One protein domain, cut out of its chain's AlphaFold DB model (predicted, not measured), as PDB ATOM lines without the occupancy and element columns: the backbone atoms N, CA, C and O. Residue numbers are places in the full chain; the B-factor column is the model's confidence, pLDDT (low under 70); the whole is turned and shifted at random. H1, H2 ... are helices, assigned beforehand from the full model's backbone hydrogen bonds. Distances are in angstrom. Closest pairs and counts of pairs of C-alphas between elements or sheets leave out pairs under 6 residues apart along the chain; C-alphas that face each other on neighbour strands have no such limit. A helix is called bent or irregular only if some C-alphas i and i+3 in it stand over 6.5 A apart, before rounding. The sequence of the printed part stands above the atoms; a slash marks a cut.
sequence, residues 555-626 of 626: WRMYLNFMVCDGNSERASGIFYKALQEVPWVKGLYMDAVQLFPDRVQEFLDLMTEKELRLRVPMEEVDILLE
ATOM      1  N   TRP A 555     -43.281 -43.620 -55.248       92.38
ATOM      2  CA  TRP A 555     -42.146 -43.736 -54.328       92.38
ATOM      3  C   TRP A 555     -42.437 -43.118 -52.968       92.38
ATOM      4  O   TRP A 555     -42.174 -43.743 -51.940       92.38
ATOM      5  N   ARG A 556     -43.037 -41.928 -52.951       90.06
ATOM      6  CA  ARG A 556     -43.410 -41.228 -51.717       90.06
ATOM      7  C   ARG A 556     -44.442 -42.022 -50.915       90.06
ATOM      8  O   ARG A 556     -44.266 -42.244 -49.717       90.06
ATOM      9  N   MET A 557     -45.475 -42.550 -51.581       90.50
ATOM     10  CA  MET A 557     -46.455 -43.458 -50.973       90.50
ATOM     11  C   MET A 557     -45.804 -44.739 -50.438       90.50
ATOM     12  O   MET A 557     -46.180 -45.203 -49.359       90.50
ATOM     13  N   TYR A 558     -44.844 -45.313 -51.171       92.94
ATOM     14  CA  TYR A 558     -44.149 -46.533 -50.765       92.94
ATOM     15  C   TYR A 558     -43.293 -46.300 -49.518       92.94
ATOM     16  O   TYR A 558     -43.363 -47.081 -48.564       92.94
ATOM     17  N   LEU A 559     -42.541 -45.198 -49.499       92.44
ATOM     18  CA  LEU A 559     -41.696 -44.803 -48.379       92.44
ATOM     19  C   LEU A 559     -42.530 -44.612 -47.108       92.44
ATOM     20  O   LEU A 559     -42.256 -45.244 -46.086       92.44
ATOM     21  N   ASN A 560     -43.602 -43.824 -47.202       90.88
ATOM     22  CA  ASN A 560     -44.513 -43.583 -46.088       90.88
ATOM     23  C   ASN A 560     -45.168 -44.882 -45.590       90.88
ATOM     24  O   ASN A 560     -45.208 -45.142 -44.390       90.88
ATOM     25  N   PHE A 561     -45.624 -45.747 -46.503       91.50
ATOM     26  CA  PHE A 561     -46.207 -47.038 -46.135       91.50
ATOM     27  C   PHE A 561     -45.230 -47.919 -45.343       91.50
ATOM     28  O   PHE A 561     -45.616 -48.502 -44.333       91.50
ATOM     29  N   MET A 562     -43.969 -48.010 -45.772       91.44
ATOM     30  CA  MET A 562     -42.965 -48.865 -45.130       91.44
ATOM     31  C   MET A 562     -42.587 -48.394 -43.725       91.44
ATOM     32  O   MET A 562     -42.388 -49.229 -42.840       91.44
ATOM     33  N   VAL A 563     -42.528 -47.078 -43.510       90.06
ATOM     34  CA  VAL A 563     -42.306 -46.497 -42.179       90.06
ATOM     35  C   VAL A 563     -43.523 -46.734 -41.283       90.06
ATOM     36  O   VAL A 563     -43.361 -47.201 -40.157       90.06
ATOM     37  N   CYS A 564     -44.746 -46.520 -41.785       87.00
ATOM     38  CA  CYS A 564     -45.969 -46.810 -41.028       87.00
ATOM     39  C   CYS A 564     -46.128 -48.298 -40.660       87.00
ATOM     40  O   CYS A 564     -46.724 -48.605 -39.633       87.00
ATOM     41  N   ASP A 565     -45.611 -49.221 -41.477       85.38
ATOM     42  CA  ASP A 565     -45.613 -50.669 -41.204       85.38
ATOM     43  C   ASP A 565     -44.478 -51.100 -40.245       85.38
ATOM     44  O   ASP A 565     -44.348 -52.282 -39.936       85.38
ATOM     45  N   GLY A 566     -43.653 -50.159 -39.759       84.75
ATOM     46  CA  GLY A 566     -42.583 -50.399 -38.781       84.75
ATOM     47  C   GLY A 566     -41.258 -50.898 -39.370       84.75
ATOM     48  O   GLY A 566     -40.390 -51.349 -38.628       84.75
ATOM     49  N   ASN A 567     -41.076 -50.830 -40.692       86.12
ATOM     50  CA  ASN A 567     -39.899 -51.346 -41.401       86.12
ATOM     51  C   ASN A 567     -38.942 -50.218 -41.844       86.12
ATOM     52  O   ASN A 567     -38.606 -50.107 -43.027       86.12
ATOM     53  N   SER A 568     -38.485 -49.387 -40.903       85.62
ATOM     54  CA  SER A 568     -37.691 -48.175 -41.181       85.62
ATOM     55  C   SER A 568     -36.361 -48.437 -41.903       85.62
ATOM     56  O   SER A 568     -35.999 -47.687 -42.807       85.62
ATOM     57  N   GLU A 569     -35.656 -49.529 -41.587       86.44
ATOM     58  CA  GLU A 569     -34.403 -49.886 -42.276       86.44
ATOM     59  C   GLU A 569     -34.625 -50.158 -43.769       86.44
ATOM     60  O   GLU A 569     -33.902 -49.658 -44.632       86.44
ATOM     61  N   ARG A 570     -35.682 -50.909 -44.104       87.75
ATOM     62  CA  ARG A 570     -36.044 -51.174 -45.504       87.75
ATOM     63  C   ARG A 570     -36.526 -49.915 -46.206       87.75
ATOM     64  O   ARG A 570     -36.221 -49.736 -47.382       87.75
ATOM     65  N   ALA A 571     -37.258 -49.056 -45.499       90.69
ATOM     66  CA  ALA A 571     -37.690 -47.768 -46.022       90.69
ATOM     67  C   ALA A 571     -36.482 -46.904 -46.428       90.69
ATOM     68  O   ALA A 571     -36.493 -46.314 -47.503       90.69
ATOM     69  N   SER A 572     -35.389 -46.938 -45.659       90.19
ATOM     70  CA  SER A 572     -34.139 -46.289 -46.061       90.19
ATOM     71  C   SER A 572     -33.584 -46.825 -47.380       90.19
ATOM     72  O   SER A 572     -33.197 -46.045 -48.240       90.19
ATOM     73  N   GLY A 573     -33.545 -48.148 -47.561       91.75
ATOM     74  CA  GLY A 573     -33.093 -48.739 -48.823       91.75
ATOM     75  C   GLY A 573     -33.988 -48.352 -50.007       91.75
ATOM     76  O   GLY A 573     -33.502 -48.189 -51.120       91.75
ATOM     77  N   ILE A 574     -35.291 -48.182 -49.770       93.81
ATOM     78  CA  ILE A 574     -36.254 -47.725 -50.781       93.81
ATOM     79  C   ILE A 574     -36.017 -46.262 -51.152       93.81
ATOM     80  O   ILE A 574     -36.091 -45.942 -52.332       93.81
ATOM     81  N   PHE A 575     -35.684 -45.400 -50.188       94.00
ATOM     82  CA  PHE A 575     -35.334 -44.005 -50.459       94.00
ATOM     83  C   PHE A 575     -34.166 -43.900 -51.450       94.00
ATOM     84  O   PHE A 575     -34.323 -43.289 -52.502       94.00
ATOM     85  N   TYR A 576     -33.041 -44.581 -51.204       93.31
ATOM     86  CA  TYR A 576     -31.907 -44.528 -52.140       93.31
ATOM     87  C   TYR A 576     -32.208 -45.176 -53.498       93.31
ATOM     88  O   TYR A 576     -31.643 -44.758 -54.503       93.31
ATOM     89  N   LYS A 577     -33.110 -46.166 -53.560       94.06
ATOM     90  CA  LYS A 577     -33.602 -46.691 -54.845       94.06
ATOM     91  C   LYS A 577     -34.428 -45.649 -55.598       94.06
ATOM     92  O   LYS A 577     -34.222 -45.473 -56.789       94.06
ATOM     93  N   ALA A 578     -35.318 -44.940 -54.907       93.06
ATOM     94  CA  ALA A 578     -36.100 -43.865 -55.505       93.06
ATOM     95  C   ALA A 578     -35.197 -42.744 -56.046       93.06
ATOM     96  O   ALA A 578     -35.445 -42.240 -57.135       93.06
ATOM     97  N   LEU A 579     -34.103 -42.415 -55.346       92.06
ATOM     98  CA  LEU A 579     -33.121 -41.425 -55.805       92.06
ATOM     99  C   LEU A 579     -32.435 -41.788 -57.129       92.06
ATOM    100  O   LEU A 579     -31.987 -40.891 -57.834       92.06
ATOM    101  N   GLN A 580     -32.342 -43.072 -57.480       92.12
ATOM    102  CA  GLN A 580     -31.775 -43.482 -58.770       92.12
ATOM    103  C   GLN A 580     -32.712 -43.148 -59.938       92.12
ATOM    104  O   GLN A 580     -32.232 -42.855 -61.029       92.12
ATOM    105  N   GLU A 581     -34.026 -43.150 -59.700       90.38
ATOM    106  CA  GLU A 581     -35.048 -43.001 -60.744       90.38
ATOM    107  C   GLU A 581     -35.670 -41.596 -60.799       90.38
ATOM    108  O   GLU A 581     -36.004 -41.106 -61.878       90.38
ATOM    109  N   VAL A 582     -35.837 -40.937 -59.645       89.25
ATOM    110  CA  VAL A 582     -36.449 -39.600 -59.503       89.25
ATOM    111  C   VAL A 582     -35.614 -38.645 -58.617       89.25
ATOM    112  O   VAL A 582     -36.135 -38.084 -57.651       89.25
ATOM    113  N   PRO A 583     -34.320 -38.403 -58.926       89.88
ATOM    114  CA  PRO A 583     -33.425 -37.626 -58.056       89.88
ATOM    115  C   PRO A 583     -33.808 -36.151 -57.885       89.88
ATOM    116  O   PRO A 583     -33.420 -35.541 -56.893       89.88
ATOM    117  N   TRP A 584     -34.567 -35.577 -58.823       86.88
ATOM    118  CA  TRP A 584     -34.868 -34.138 -58.878       86.88
ATOM    119  C   TRP A 584     -36.156 -33.744 -58.139       86.88
ATOM    120  O   TRP A 584     -36.570 -32.585 -58.153       86.88
ATOM    121  N   VAL A 585     -36.822 -34.703 -57.493       86.31
ATOM    122  CA  VAL A 585     -38.095 -34.462 -56.808       86.31
ATOM    123  C   VAL A 585     -37.826 -34.049 -55.369       86.31
ATOM    124  O   VAL A 585     -37.706 -34.887 -54.476       86.31
ATOM    125  N   LYS A 586     -37.780 -32.735 -55.123       87.25
ATOM    126  CA  LYS A 586     -37.520 -32.153 -53.794       87.25
ATOM    127  C   LYS A 586     -38.457 -32.699 -52.707       87.25
ATOM    128  O   LYS A 586     -38.018 -32.991 -51.597       87.25
ATOM    129  N   GLY A 587     -39.729 -32.935 -53.047       86.31
ATOM    130  CA  GLY A 587     -40.727 -33.505 -52.134       86.31
ATOM    131  C   GLY A 587     -40.345 -34.870 -51.542       86.31
ATOM    132  O   GLY A 587     -40.731 -35.164 -50.415       86.31
ATOM    133  N   LEU A 588     -39.545 -35.679 -52.250       89.00
ATOM    134  CA  LEU A 588     -39.047 -36.963 -51.747       89.00
ATOM    135  C   LEU A 588     -38.053 -36.779 -50.587       89.00
ATOM    136  O   LEU A 588     -38.103 -37.531 -49.614       89.00
ATOM    137  N   TYR A 589     -37.183 -35.770 -50.667       91.25
ATOM    138  CA  TYR A 589     -36.226 -35.433 -49.609       91.25
ATOM    139  C   TYR A 589     -36.942 -34.833 -48.400       91.25
ATOM    140  O   TYR A 589     -36.653 -35.210 -47.268       91.25
ATOM    141  N   MET A 590     -37.943 -33.976 -48.634       89.19
ATOM    142  CA  MET A 590     -38.776 -33.421 -47.560       89.19
ATOM    143  C   MET A 590     -39.513 -34.520 -46.789       89.19
ATOM    144  O   MET A 590     -39.505 -34.531 -45.556       89.19
ATOM    145  N   ASP A 591     -40.098 -35.485 -47.505       89.56
ATOM    146  CA  ASP A 591     -40.729 -36.649 -46.884       89.56
ATOM    147  C   ASP A 591     -39.692 -37.490 -46.112       89.56
ATOM    148  O   ASP A 591     -39.970 -37.941 -45.002       89.56
ATOM    149  N   ALA A 592     -38.478 -37.671 -46.643       91.25
ATOM    150  CA  ALA A 592     -37.411 -38.414 -45.968       91.25
ATOM    151  C   ALA A 592     -36.946 -37.742 -44.667       91.25
ATOM    152  O   ALA A 592     -36.788 -38.431 -43.661       91.25
ATOM    153  N   VAL A 593     -36.801 -36.414 -44.648       91.44
ATOM    154  CA  VAL A 593     -36.490 -35.638 -43.435       91.44
ATOM    155  C   VAL A 593     -37.585 -35.813 -42.379       91.44
ATOM    156  O   VAL A 593     -37.282 -36.000 -41.200       91.44
ATOM    157  N   GLN A 594     -38.858 -35.816 -42.787       89.69
ATOM    158  CA  GLN A 594     -39.984 -36.050 -41.877       89.69
ATOM    159  C   GLN A 594     -40.004 -37.485 -41.320       89.69
ATOM    160  O   GLN A 594     -40.396 -37.697 -40.172       89.69
ATOM    161  N   LEU A 595     -39.618 -38.471 -42.131       89.88
ATOM    162  CA  LEU A 595     -39.683 -39.894 -41.788       89.88
ATOM    163  C   LEU A 595     -38.429 -40.412 -41.058       89.88
ATOM    164  O   LEU A 595     -38.538 -41.356 -40.274       89.88
ATOM    165  N   PHE A 596     -37.259 -39.810 -41.289       91.06
ATOM    166  CA  PHE A 596     -35.975 -40.173 -40.674       91.06
ATOM    167  C   PHE A 596     -35.267 -38.935 -40.096       91.06
ATOM    168  O   PHE A 596     -34.227 -38.514 -40.610       91.06
ATOM    169  N   PRO A 597     -35.793 -38.359 -39.002       89.31
ATOM    170  CA  PRO A 597     -35.273 -37.118 -38.430       89.31
ATOM    171  C   PRO A 597     -33.823 -37.215 -37.933       89.31
ATOM    172  O   PRO A 597     -33.156 -36.198 -37.791       89.31
ATOM    173  N   ASP A 598     -33.301 -38.418 -37.692       90.56
ATOM    174  CA  ASP A 598     -31.924 -38.605 -37.220       90.56
ATOM    175  C   ASP A 598     -30.869 -38.379 -38.321       90.56
ATOM    176  O   ASP A 598     -29.683 -38.262 -38.025       90.56
ATOM    177  N   ARG A 599     -31.282 -38.327 -39.597       90.62
ATOM    178  CA  ARG A 599     -30.389 -38.278 -40.773       90.62
ATOM    179  C   ARG A 599     -30.573 -37.032 -41.631       90.62
ATOM    180  O   ARG A 599     -30.272 -37.037 -42.817       90.62
ATOM    181  N   VAL A 600     -31.072 -35.951 -41.040       91.00
ATOM    182  CA  VAL A 600     -31.385 -34.719 -41.780       91.00
ATOM    183  C   VAL A 600     -30.170 -34.170 -42.512       91.00
ATOM    184  O   VAL A 600     -30.282 -33.895 -43.698       91.00
ATOM    185  N   GLN A 601     -29.016 -34.077 -41.844       91.81
ATOM    186  CA  GLN A 601     -27.800 -33.545 -42.462       91.81
ATOM    187  C   GLN A 601     -27.427 -34.311 -43.737       91.81
ATOM    188  O   GLN A 601     -27.179 -33.698 -44.764       91.81
ATOM    189  N   GLU A 602     -27.508 -35.645 -43.699       93.38
ATOM    190  CA  GLU A 602     -27.249 -36.491 -44.867       93.38
ATOM    191  C   GLU A 602     -28.174 -36.139 -46.044       93.38
ATOM    192  O   GLU A 602     -27.736 -36.076 -47.189       93.38
ATOM    193  N   PHE A 603     -29.459 -35.883 -45.784       92.44
ATOM    194  CA  PHE A 603     -30.400 -35.516 -46.843       92.44
ATOM    195  C   PHE A 603     -30.140 -34.119 -47.409       92.44
ATOM    196  O   PHE A 603     -30.297 -33.935 -48.613       92.44
ATOM    197  N   LEU A 604     -29.722 -33.159 -46.582       92.38
ATOM    198  CA  LEU A 604     -29.330 -31.820 -47.035       92.38
ATOM    199  C   LEU A 604     -28.057 -31.877 -47.889       92.38
ATOM    200  O   LEU A 604     -28.002 -31.261 -48.955       92.38
ATOM    201  N   ASP A 605     -27.073 -32.670 -47.471       93.69
ATOM    202  CA  ASP A 605     -25.843 -32.890 -48.231       93.69
ATOM    203  C   ASP A 605     -26.166 -33.516 -49.599       93.69
ATOM    204  O   ASP A 605     -25.678 -33.051 -50.629       93.69
ATOM    205  N   LEU A 606     -27.070 -34.506 -49.641       93.94
ATOM    206  CA  LEU A 606     -27.546 -35.113 -50.889       93.94
ATOM    207  C   LEU A 606     -28.298 -34.118 -51.781       93.94
ATOM    208  O   LEU A 606     -28.107 -34.131 -52.994       93.94
ATOM    209  N   MET A 607     -29.149 -33.258 -51.215       92.44
ATOM    210  CA  MET A 607     -29.827 -32.209 -51.985       92.44
ATOM    211  C   MET A 607     -28.811 -31.258 -52.622       92.44
ATOM    212  O   MET A 607     -28.937 -30.942 -53.802       92.44
ATOM    213  N   THR A 608     -27.774 -30.882 -51.874       91.75
ATOM    214  CA  THR A 608     -26.682 -30.034 -52.362       91.75
ATOM    215  C   THR A 608     -25.891 -30.727 -53.474       91.75
ATOM    216  O   THR A 608     -25.654 -30.132 -54.520       91.75
ATOM    217  N   GLU A 609     -25.540 -32.008 -53.302       92.50
ATOM    218  CA  GLU A 609     -24.839 -32.814 -54.316       92.50
ATOM    219  C   GLU A 609     -25.642 -32.938 -55.620       92.50
ATOM    220  O   GLU A 609     -25.069 -33.002 -56.707       92.50
ATOM    221  N   LYS A 610     -26.974 -32.987 -55.524       90.06
ATOM    222  CA  LYS A 610     -27.882 -33.050 -56.677       90.06
ATOM    223  C   LYS A 610     -28.297 -31.681 -57.210       90.06
ATOM    224  O   LYS A 610     -29.204 -31.632 -58.035       90.06
ATOM    225  N   GLU A 611     -27.660 -30.604 -56.752       89.56
ATOM    226  CA  GLU A 611     -27.948 -29.225 -57.173       89.56
ATOM    227  C   GLU A 611     -29.424 -28.834 -56.961       89.56
ATOM    228  O   GLU A 611     -29.988 -27.984 -57.653       89.56
ATOM    229  N   LEU A 612     -30.083 -29.458 -55.976       89.00
ATOM    230  CA  LEU A 612     -31.414 -29.065 -55.548       89.00
ATOM    231  C   LEU A 612     -31.303 -27.833 -54.665       89.00
ATOM    232  O   LEU A 612     -30.612 -27.830 -53.649       89.00
ATOM    233  N   ARG A 613     -32.062 -26.800 -55.025       87.12
ATOM    234  CA  ARG A 613     -32.080 -25.552 -54.275       87.12
ATOM    235  C   ARG A 613     -32.525 -25.771 -52.828       87.12
ATOM    236  O   ARG A 613     -33.689 -26.106 -52.584       87.12
ATOM    237  N   LEU A 614     -31.620 -25.479 -51.902       88.81
ATOM    238  CA  LEU A 614     -31.881 -25.312 -50.476       88.81
ATOM    239  C   LEU A 614     -32.083 -23.823 -50.193       88.81
ATOM    240  O   LEU A 614     -31.274 -23.004 -50.617       88.81
ATOM    241  N   ARG A 615     -33.175 -23.454 -49.521       87.62
ATOM    242  CA  ARG A 615     -33.418 -22.063 -49.095       87.62
ATOM    243  C   ARG A 615     -32.817 -21.762 -47.730       87.62
ATOM    244  O   ARG A 615     -32.641 -20.592 -47.396       87.62
ATOM    245  N   VAL A 616     -32.571 -22.800 -46.940       87.38
ATOM    246  CA  VAL A 616     -32.033 -22.693 -45.588       87.38
ATOM    247  C   VAL A 616     -30.970 -23.777 -45.399       87.38
ATOM    248  O   VAL A 616     -31.316 -24.962 -45.326       87.38
ATOM    249  N   PRO A 617     -29.680 -23.427 -45.313       88.62
ATOM    250  CA  PRO A 617     -28.657 -24.350 -44.839       88.62
ATOM    251  C   PRO A 617     -28.840 -24.618 -43.332       88.62
ATOM    252  O   PRO A 617     -29.424 -23.810 -42.606       88.62
ATOM    253  N   MET A 618     -28.372 -25.767 -42.835       87.12
ATOM    254  CA  MET A 618     -28.585 -26.150 -41.427       87.12
ATOM    255  C   MET A 618     -27.891 -25.180 -40.459       87.12
ATOM    256  O   MET A 618     -28.403 -24.903 -39.377       87.12
ATOM    257  N   GLU A 619     -26.765 -24.614 -40.876       87.00
ATOM    258  CA  GLU A 619     -25.987 -23.623 -40.136       87.00
ATOM    259  C   GLU A 619     -26.796 -22.349 -39.870       87.00
ATOM    260  O   GLU A 619     -26.681 -21.748 -38.805       87.00
ATOM    261  N   GLU A 620     -27.654 -21.947 -40.808       85.81
ATOM    262  CA  GLU A 620     -28.516 -20.781 -40.623       85.81
ATOM    263  C   GLU A 620     -29.636 -21.064 -39.615       85.81
ATOM    264  O   GLU A 620     -29.983 -20.196 -38.818       85.81
ATOM    265  N   VAL A 621     -30.157 -22.295 -39.575       85.25
ATOM    266  CA  VAL A 621     -31.123 -22.697 -38.539       85.25
ATOM    267  C   VAL A 621     -30.503 -22.586 -37.151       85.25
ATOM    268  O   VAL A 621     -31.185 -22.167 -36.218       85.25
ATOM    269  N   ASP A 622     -29.222 -22.926 -37.009       85.44
ATOM    270  CA  ASP A 622     -28.511 -22.787 -35.740       85.44
ATOM    271  C   ASP A 622     -28.424 -21.318 -35.305       85.44
ATOM    272  O   ASP A 622     -28.741 -21.020 -34.155       85.44
ATOM    273  N   ILE A 623     -28.137 -20.399 -36.232       84.81
ATOM    274  CA  ILE A 623     -28.131 -18.948 -35.971       84.81
ATOM    275  C   ILE A 623     -29.527 -18.436 -35.587       84.81
ATOM    276  O   ILE A 623     -29.658 -17.620 -34.682       84.81
ATOM    277  N   LEU A 624     -30.590 -18.910 -36.243       81.69
ATOM    278  CA  LEU A 624     -31.962 -18.492 -35.926       81.69
ATOM    279  C   LEU A 624     -32.445 -19.003 -34.549       81.69
ATOM    280  O   LEU A 624     -33.414 -18.476 -33.983       81.69
ATOM    281  N   LEU A 625     -31.809 -20.055 -34.019       81.00
ATOM    282  CA  LEU A 625     -32.118 -20.637 -32.711       81.00
ATOM    283  C   LEU A 625     -31.366 -19.994 -31.549       81.00
ATOM    284  O   LEU A 625     -31.865 -20.075 -30.421       81.00
ATOM    285  N   GLU A 626     -30.229 -19.355 -31.823       76.62
ATOM    286  CA  GLU A 626     -29.578 -18.416 -30.903       76.62
ATOM    287  C   GLU A 626     -30.506 -17.224 -30.575       76.62
ATOM    288  O   GLU A 626     -30.370 -16.690 -29.449       76.62
TER     289      GLU A 626
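What this domain is: This is residues 555 to 626 of the 626 residues of an uncharacterized protein of Danionella translucida (UniProt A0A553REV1). H1, H2 and H3 form an up-and-down bundle, their centres making a triangle, and H4 packs on H3. Residues 619 to 626, of which 619 to 625 belong to H5, stick out at one end. The printed part has 72 residues with five named helices, H1 to H5 in order, and no named strand: all helix. It is compact, with a radius of gyration of the C-alphas of 12.8 A, spanning 37 by 24 by 15 A.

Where its parts are: H1, residues 555 to 564, begins at C-alpha (-42.146, -43.736, -54.328). H2, 568 to 581, is 20.4 A long; H3 is 586 to 595. H4, 597 to 609, 19.5 A, is irregular: C-alphas 598 and 601 are 8.4 A apart. H5, 618 to 625, ends at C-alpha (-32.118, -20.637, -32.711).

How they stand to each other: H1 and H2, a hairpin, touch at a shallow tilt of 4 degrees, opposite ways; closest C-alphas Met 562 and Ala 571, 5.5 A. H1 touches H3, the same way; closest C-alphas Arg 556 and Leu 588, 6.1 A. H3 and H4, a hairpin, touch; closest C-alphas Val 593 and Val 600, 5.4 A. H4 and H5 are close but not clearly touching; closest C-alphas Gln 601 and Met 618, 7.5 A. Every O i to N i+4 pair is within hydrogen-bond range in H1, H3 and H5, against 9 of 10 in H2 and 7 of 9 in H4.

The domain as a whole: The farthest C-alphas, Glu 581 and Glu 626, are 39.0 A apart. The printed part has no cut and no long link; no printed residue is under 70 in pLDDT.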